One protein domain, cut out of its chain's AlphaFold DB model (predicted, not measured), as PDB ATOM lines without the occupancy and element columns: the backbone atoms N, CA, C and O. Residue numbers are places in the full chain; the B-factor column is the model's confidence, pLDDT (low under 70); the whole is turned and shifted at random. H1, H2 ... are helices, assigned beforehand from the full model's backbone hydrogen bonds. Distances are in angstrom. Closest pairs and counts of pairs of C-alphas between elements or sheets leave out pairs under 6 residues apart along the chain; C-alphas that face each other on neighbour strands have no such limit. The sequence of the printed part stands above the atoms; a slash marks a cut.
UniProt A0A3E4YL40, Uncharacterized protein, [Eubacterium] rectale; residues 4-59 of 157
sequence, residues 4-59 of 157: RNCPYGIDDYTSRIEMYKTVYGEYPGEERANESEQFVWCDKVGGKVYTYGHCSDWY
ATOM      1  N   ARG A   4      -0.914  16.909  22.672       73.88
ATOM      2  CA  ARG A   4      -2.017  15.931  22.785       73.88
ATOM      3  C   ARG A   4      -3.176  16.369  23.690       73.88
ATOM      4  O   ARG A   4      -4.289  15.889  23.541       73.88
ATOM      5  N   ASN A   5      -2.911  17.280  24.630       79.50
ATOM      6  CA  ASN A   5      -3.910  17.822  25.558       79.50
ATOM      7  C   ASN A   5      -4.344  19.243  25.156       79.50
ATOM      8  O   ASN A   5      -4.991  19.944  25.932       79.50
ATOM      9  N   CYS A   6      -3.918  19.706  23.982       79.88
ATOM     10  CA  CYS A   6      -4.194  21.047  23.498       79.88
ATOM     11  C   CYS A   6      -5.529  21.055  22.740       79.88
ATOM     12  O   CYS A   6      -5.698  20.212  21.860       79.88
ATOM     13  N   PRO A   7      -6.431  22.029  22.971       81.88
ATOM     14  CA  PRO A   7      -7.681  22.143  22.210       81.88
ATOM     15  C   PRO A   7      -7.469  22.182  20.690       81.88
ATOM     16  O   PRO A   7      -8.319  21.740  19.938       81.88
ATOM     17  N   TYR A   8      -6.311  22.676  20.247       79.88
ATOM     18  CA  TYR A   8      -5.959  22.820  18.833       79.88
ATOM     19  C   TYR A   8      -5.329  21.572  18.195       79.88
ATOM     20  O   TYR A   8      -4.950  21.637  17.032       79.88
ATOM     21  N   GLY A   9      -5.099  20.495  18.954       82.00
ATOM     22  CA  GLY A   9      -4.440  19.277  18.455       82.00
ATOM     23  C   GLY A   9      -4.985  17.970  19.036       82.00
ATOM     24  O   GLY A   9      -4.567  16.893  18.616       82.00
ATOM     25  N   ILE A  10      -5.916  18.044  19.991       86.31
ATOM     26  CA  ILE A  10      -6.512  16.870  20.629       86.31
ATOM     27  C   ILE A  10      -7.315  16.026  19.636       86.31
ATOM     28  O   ILE A  10      -7.170  14.810  19.657       86.31
ATOM     29  N   ASP A  11      -8.067  16.654  18.729       86.62
ATOM     30  CA  ASP A  11      -8.911  15.951  17.752       86.62
ATOM     31  C   ASP A  11      -8.087  15.161  16.723       86.62
ATOM     32  O   ASP A  11      -8.427  14.031  16.364       86.62
ATOM     33  N   ASP A  12      -6.961  15.720  16.270       86.44
ATOM     34  CA  ASP A  12      -6.044  15.005  15.375       86.44
ATOM     35  C   ASP A  12      -5.319  13.882  16.131       86.44
ATOM     36  O   ASP A  12      -5.180  12.767  15.625       86.44
ATOM     37  N   TYR A  13      -4.918  14.123  17.385       88.12
ATOM     38  CA  TYR A  13      -4.304  13.094  18.219       88.12
ATOM     39  C   TYR A  13      -5.252  11.912  18.476       88.12
ATOM     40  O   TYR A  13      -4.858  10.766  18.256       88.12
ATOM     41  N   THR A  14      -6.501  12.155  18.885       88.69
ATOM     42  CA  THR A  14      -7.495  11.093  19.124       88.69
ATOM     43  C   THR A  14      -7.772  10.301  17.853       88.69
ATOM     44  O   THR A  14      -7.674   9.074  17.878       88.69
ATOM     45  N   SER A  15      -7.969  10.982  16.721       88.25
ATOM     46  CA  SER A  15      -8.168  10.343  15.414       88.25
ATOM     47  C   SER A  15      -7.012   9.404  15.043       88.25
ATOM     48  O   SER A  15      -7.222   8.305  14.525       88.25
ATOM     49  N   ARG A  16      -5.764   9.789  15.339       86.25
ATOM     50  CA  ARG A  16      -4.574   8.958  15.079       86.25
ATOM     51  C   ARG A  16      -4.483   7.745  15.999       86.25
ATOM     52  O   ARG A  16      -4.084   6.672  15.545       86.25
ATOM     53  N   ILE A  17      -4.843   7.896  17.268       89.62
ATOM     54  CA  ILE A  17      -4.873   6.791  18.234       89.62
ATOM     55  C   ILE A  17      -5.979   5.789  17.874       89.62
ATOM     56  O   ILE A  17      -5.760   4.577  17.937       89.62
ATOM     57  N   GLU A  18      -7.139   6.276  17.440       89.94
ATOM     58  CA  GLU A  18      -8.231   5.437  16.944       89.94
ATOM     59  C   GLU A  18      -7.833   4.693  15.669       89.94
ATOM     60  O   GLU A  18      -7.990   3.473  15.608       89.94
ATOM     61  N   MET A  19      -7.216   5.378  14.699       87.62
ATOM     62  CA  MET A  19      -6.653   4.728  13.511       87.62
ATOM     63  C   MET A  19      -5.651   3.632  13.886       87.62
ATOM     64  O   MET A  19      -5.729   2.522  13.362       87.62
ATOM     65  N   TYR A  20      -4.748   3.892  14.833       87.44
ATOM     66  CA  TYR A  20      -3.797   2.883  15.297       87.44
ATOM     67  C   TYR A  20      -4.513   1.636  15.834       87.44
ATOM     68  O   TYR A  20      -4.195   0.523  15.418       87.44
ATOM     69  N   LYS A  21      -5.537   1.815  16.676       90.50
ATOM     70  CA  LYS A  21      -6.353   0.705  17.183       90.50
ATOM     71  C   LYS A  21      -7.058  -0.060  16.068       90.50
ATOM     72  O   LYS A  21      -7.113  -1.283  16.129       90.50
ATOM     73  N   THR A  22      -7.581   0.621  15.050       91.31
ATOM     74  CA  THR A  22      -8.226  -0.070  13.919       91.31
ATOM     75  C   THR A  22      -7.248  -0.917  13.104       91.31
ATOM     76  O   THR A  22      -7.630  -1.975  12.618       91.31
ATOM     77  N   VAL A  23      -5.990  -0.482  12.980       89.62
ATOM     78  CA  VAL A  23      -4.967  -1.172  12.179       89.62
ATOM     79  C   VAL A  23      -4.307  -2.313  12.954       89.62
ATOM     80  O   VAL A  23      -4.063  -3.374  12.386       89.62
ATOM     81  N   TYR A  24      -4.013  -2.105  14.238       86.62
ATOM     82  CA  TYR A  24      -3.228  -3.037  15.054       86.62
ATOM     83  C   TYR A  24      -4.061  -3.824  16.076       86.62
ATOM     84  O   TYR A  24      -3.537  -4.723  16.722       86.62
ATOM     85  N   GLY A  25      -5.352  -3.517  16.230       87.75
ATOM     86  CA  GLY A  25      -6.265  -4.193  17.162       87.75
ATOM     87  C   GLY A  25      -6.122  -3.770  18.629       87.75
ATOM     88  O   GLY A  25      -6.979  -4.102  19.447       87.75
ATOM     89  N   GLU A  26      -5.092  -2.995  18.965       90.06
ATOM     90  CA  GLU A  26      -4.786  -2.534  20.319       90.06
ATOM     91  C   GLU A  26      -4.424  -1.045  20.345       90.06
ATOM     92  O   GLU A  26      -4.037  -0.456  19.334       90.06
ATOM     93  N   TYR A  27      -4.558  -0.414  21.511       86.75
ATOM     94  CA  TYR A  27      -4.082   0.955  21.695       86.75
ATOM     95  C   TYR A  27      -2.548   0.986  21.750       86.75
ATOM     96  O   TYR A  27      -1.938   0.062  22.288       86.75
ATOM     97  N   PRO A  28      -1.907   2.047  21.234       86.31
ATOM     98  CA  PRO A  28      -0.460   2.172  21.315       86.31
ATOM     99  C   PRO A  28      -0.019   2.316  22.777       86.31
ATOM    100  O   PRO A  28      -0.656   3.024  23.559       86.31
ATOM    101  N   GLY A  29       1.094   1.670  23.133       86.69
ATOM    102  CA  GLY A  29       1.748   1.864  24.429       86.69
ATOM    103  C   GLY A  29       2.234   3.304  24.632       86.69
ATOM    104  O   GLY A  29       2.316   4.086  23.683       86.69
ATOM    105  N   GLU A  30       2.585   3.658  25.872       82.88
ATOM    106  CA  GLU A  30       2.886   5.045  26.260       82.88
ATOM    107  C   GLU A  30       4.043   5.670  25.463       82.88
ATOM    108  O   GLU A  30       3.940   6.821  25.039       82.88
ATOM    109  N   GLU A  31       5.111   4.917  25.186       83.94
ATOM    110  CA  GLU A  31       6.239   5.392  24.368       83.94
ATOM    111  C   GLU A  31       5.784   5.793  22.961       83.94
ATOM    112  O   GLU A  31       6.024   6.911  22.511       83.94
ATOM    113  N   ARG A  32       5.025   4.918  22.300       82.62
ATOM    114  CA  ARG A  32       4.536   5.147  20.938       82.62
ATOM    115  C   ARG A  32       3.457   6.229  20.875       82.62
ATOM    116  O   ARG A  32       3.361   6.955  19.890       82.62
ATOM    117  N   ALA A  33       2.665   6.358  21.936       83.50
ATOM    118  CA  ALA A  33       1.711   7.446  22.113       83.50
ATOM    119  C   ALA A  33       2.412   8.804  22.331       83.50
ATOM    120  O   ALA A  33       1.895   9.844  21.932       83.50
ATOM    121  N   ASN A  34       3.602   8.817  22.933       82.62
ATOM    122  CA  ASN A  34       4.420  10.025  23.029       82.62
ATOM    123  C   ASN A  34       5.082  10.362  21.680       82.62
ATOM    124  O   ASN A  34       5.126  11.527  21.300       82.62
ATOM    125  N   GLU A  35       5.543   9.368  20.915       84.00
ATOM    126  CA  GLU A  35       6.075   9.593  19.560       84.00
ATOM    127  C   GLU A  35       5.010  10.121  18.592       84.00
ATOM    128  O   GLU A  35       5.288  10.988  17.761       84.00
ATOM    129  N   SER A  36       3.769   9.636  18.708       83.44
ATOM    130  CA  SER A  36       2.672  10.077  17.845       83.44
ATOM    131  C   SER A  36       2.325  11.557  18.031       83.44
ATOM    132  O   SER A  36       1.841  12.177  17.082       83.44
ATOM    133  N   GLU A  37       2.657  12.144  19.190       82.94
ATOM    134  CA  GLU A  37       2.502  13.572  19.485       82.94
ATOM    135  C   GLU A  37       3.266  14.457  18.488       82.94
ATOM    136  O   GLU A  37       2.782  15.522  18.110       82.94
ATOM    137  N   GLN A  38       4.417  13.998  17.983       82.00
ATOM    138  CA  GLN A  38       5.204  14.746  16.997       82.00
ATOM    139  C   GLN A  38       4.467  14.918  15.663       82.00
ATOM    140  O   GLN A  38       4.690  15.891  14.944       82.00
ATOM    141  N   PHE A  39       3.577  13.986  15.322       84.56
ATOM    142  CA  PHE A  39       2.847  13.991  14.055       84.56
ATOM    143  C   PHE A  39       1.489  14.683  14.130       84.56
ATOM    144  O   PHE A  39       0.834  14.791  13.090       84.56
ATOM    145  N   VAL A  40       1.089  15.132  15.323       87.00
ATOM    146  CA  VAL A  40      -0.164  15.847  15.548       87.00
ATOM    147  C   VAL A  40      -0.147  17.157  14.775       87.00
ATOM    148  O   VAL A  40       0.817  17.927  14.842       87.00
ATOM    149  N   TRP A  41      -1.215  17.402  14.031       83.81
ATOM    150  CA  TRP A  41      -1.500  18.702  13.454       83.81
ATOM    151  C   TRP A  41      -2.022  19.650  14.535       83.81
ATOM    152  O   TRP A  41      -2.933  19.304  15.284       83.81
ATOM    153  N   CYS A  42      -1.442  20.845  14.626       84.00
ATOM    154  CA  CYS A  42      -1.887  21.873  15.554       84.00
ATOM    155  C   CYS A  42      -2.340  23.124  14.799       84.00
ATOM    156  O   CYS A  42      -1.515  23.818  14.203       84.00
ATOM    157  N   ASP A  43      -3.623  23.472  14.906       80.31
ATOM    158  CA  ASP A  43      -4.190  24.637  14.210       80.31
ATOM    159  C   ASP A  43      -3.607  25.969  14.686       80.31
ATOM    160  O   ASP A  43      -3.488  26.916  13.911       80.31
ATOM    161  N   LYS A  44      -3.165  26.041  15.948       78.00
ATOM    162  CA  LYS A  44      -2.512  27.237  16.499       78.00
ATOM    163  C   LYS A  44      -1.149  27.510  15.857       78.00
ATOM    164  O   LYS A  44      -0.771  28.666  15.702       78.00
ATOM    165  N   VAL A  45      -0.412  26.451  15.522       75.06
ATOM    166  CA  VAL A  45       0.898  26.536  14.857       75.06
ATOM    167  C   VAL A  45       0.731  26.520  13.326       75.06
ATOM    168  O   VAL A  45       1.614  26.968  12.600       75.06
ATOM    169  N   GLY A  46      -0.421  26.051  12.830       79.19
ATOM    170  CA  GLY A  46      -0.732  25.935  11.405       79.19
ATOM    171  C   GLY A  46       0.019  24.793  10.721       79.19
ATOM    172  O   GLY A  46       0.316  24.875   9.530       79.19
ATOM    173  N   GLY A  47       0.385  23.751  11.473       83.12
ATOM    174  CA  GLY A  47       1.256  22.696  10.977       83.12
ATOM    175  C   GLY A  47       1.459  21.542  11.951       83.12
ATOM    176  O   GLY A  47       0.924  21.529  13.060       83.12
ATOM    177  N   LYS A  48       2.261  20.556  11.533       84.06
ATOM    178  CA  LYS A  48       2.641  19.429  12.394       84.06
ATOM    179  C   LYS A  48       3.704  19.843  13.404       84.06
ATOM    180  O   LYS A  48       4.618  20.608  13.072       84.06
ATOM    181  N   VAL A  49       3.628  19.267  14.600       82.06
ATOM    182  CA  VAL A  49       4.539  19.571  15.714       82.06
ATOM    183  C   VAL A  49       6.006  19.340  15.335       82.06
ATOM    184  O   VAL A  49       6.834  20.211  15.571       82.06
ATOM    185  N   TYR A  50       6.347  18.238  14.660       79.75
ATOM    186  CA  TYR A  50       7.743  17.978  14.270       79.75
ATOM    187  C   TYR A  50       8.321  19.003  13.279       79.75
ATOM    188  O   TYR A  50       9.537  19.146  13.186       79.75
ATOM    189  N   THR A  51       7.471  19.689  12.505       79.19
ATOM    190  CA  THR A  51       7.905  20.682  11.507       79.19
ATOM    191  C   THR A  51       7.979  22.099  12.052       79.19
ATOM    192  O   THR A  51       8.872  22.845  11.662       79.19
ATOM    193  N   TYR A  52       7.039  22.478  12.915       74.62
ATOM    194  CA  TYR A  52       6.869  23.865  13.351       74.62
ATOM    195  C   TYR A  52       7.046  24.056  14.864       74.62
ATOM    196  O   TYR A  52       6.893  25.169  15.359       74.62
ATOM    197  N   GLY A  53       7.398  22.991  15.587       77.00
ATOM    198  CA  GLY A  53       7.583  23.005  17.033       77.00
ATOM    199  C   GLY A  53       6.272  22.936  17.811       77.00
ATOM    200  O   GLY A  53       5.172  22.814  17.260       77.00
ATOM    201  N   HIS A  54       6.395  22.993  19.133       77.12
ATOM    202  CA  HIS A  54       5.260  23.064  20.041       77.12
ATOM    203  C   HIS A  54       4.755  24.505  20.189       77.12
ATOM    204  O   HIS A  54       5.474  25.483  20.004       77.12
ATOM    205  N   CYS A  55       3.500  24.656  20.620       73.00
ATOM    206  CA  CYS A  55       2.918  25.969  20.927       73.00
ATOM    207  C   CYS A  55       3.678  26.754  22.014       73.00
ATOM    208  O   CYS A  55       3.499  27.966  22.110       73.00
ATOM    209  N   SER A  56       4.439  26.067  22.873       66.69
ATOM    210  CA  SER A  56       5.326  26.677  23.873       66.69
ATOM    211  C   SER A  56       6.528  27.356  23.232       66.69
ATOM    212  O   SER A  56       6.915  28.435  23.665       66.69
ATOM    213  N   ASP A  57       7.051  26.766  22.162       62.31
ATOM    214  CA  ASP A  57       8.304  27.173  21.530       62.31
ATOM    215  C   ASP A  57       8.152  28.543  20.850       62.31
ATOM    216  O   ASP A  57       9.109  29.301  20.741       62.31
ATOM    217  N   TRP A  58       6.917  28.913  20.480       56.59
ATOM    218  CA  TRP A  58       6.585  30.236  19.941       56.59
ATOM    219  C   TRP A  58       6.835  31.382  20.931       56.59
ATOM    220  O   TRP A  58       7.025  32.522  20.516       56.59
ATOM    221  N   TYR A  59       6.818  31.096  22.236       53.22
ATOM    222  CA  TYR A  59       7.079  32.078  23.290       53.22
ATOM    223  C   TYR A  59       8.486  31.950  23.894       53.22
ATOM    224  O   TYR A  59       8.864  32.793  24.703       53.22
TER     225      TYR A  59
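AT A GLANCE: This is residues 4 to 59 of the 157 residues of an uncharacterized protein of [Eubacterium] rectale (UniProt A0A3E4YL40). Two helices, H1 and the shorter H2, make a lopsided V: they meet near the first part of H1 and the last part of H2, and a tight link joins them across the open end. Past the point of the V, the one-turn helix H3 packs on the last part of H2, and a loop with a short antiparallel pairing, residues 41 to 42 with 47 to 48, leads into it; residues 53 to 59 follow H3 as a tail, and Tyr 59 is one end of the longest distance. The printed part has 56 residues with three named helices, H1, H2 and H3 in that order along the chain, and no named strand, and its class is all helix. It is compact, with a radius of gyration of the C-alphas of 11.6 A, and its outline is a rod, with spans of 38 by 19 by 17 A.

HOW THE PARTS SIT: The longest helix is H1, residues 10 to 24. It touches H2, residues 30 to 39, with its residues 13 to 17 alone, and the closest C-alphas, those of Tyr 13 and Glu 37, are 6.9 A apart. The lines of H1 and H2 stand at a steep tilt of 58 degrees, and the two run opposite ways. H2 also touches H3, residues 49 to 52, where the closest C-alphas, those of Gln 38 and Tyr 50, are 4.9 A apart. H1 and H3 are apart. In H1 every O i to N i+4 pair is within hydrogen-bond range; in H2 3 of 6 are, beside 6 of 7 O i to N i+3 pairs, and H3 is too short for an O i to N i+4 pair.

IN THESE COORDINATES: H1 runs from Ile 10, with its C-alpha at (-6.512, 16.870, 20.629), to Tyr 24, with its C-alpha at (-3.228, -3.037, 15.054), and measures 20.9 A from first to last C-alpha. H2 runs from Glu 30 to Phe 39 and measures 15.1 A. H3 runs from Val 49 to Tyr 52, 5.4 A, and ends with C-alpha 52 at (6.869, 23.865, 13.351).

THE WHOLE: The two C-alphas farthest apart are those of Gly 25 and Tyr 59, at 39.1 A, and the first and last printed C-alphas, those of Arg 4 and Tyr 59, are 18.5 A apart. The printed part has no cut. The link from H1 to H2, 5 residues, is tight, and the link from H2 to H3, 9 residues, is short. The mean pLDDT of the printed part is 81.9, and the model's confidence is low, under 70, at residues 56 to 59.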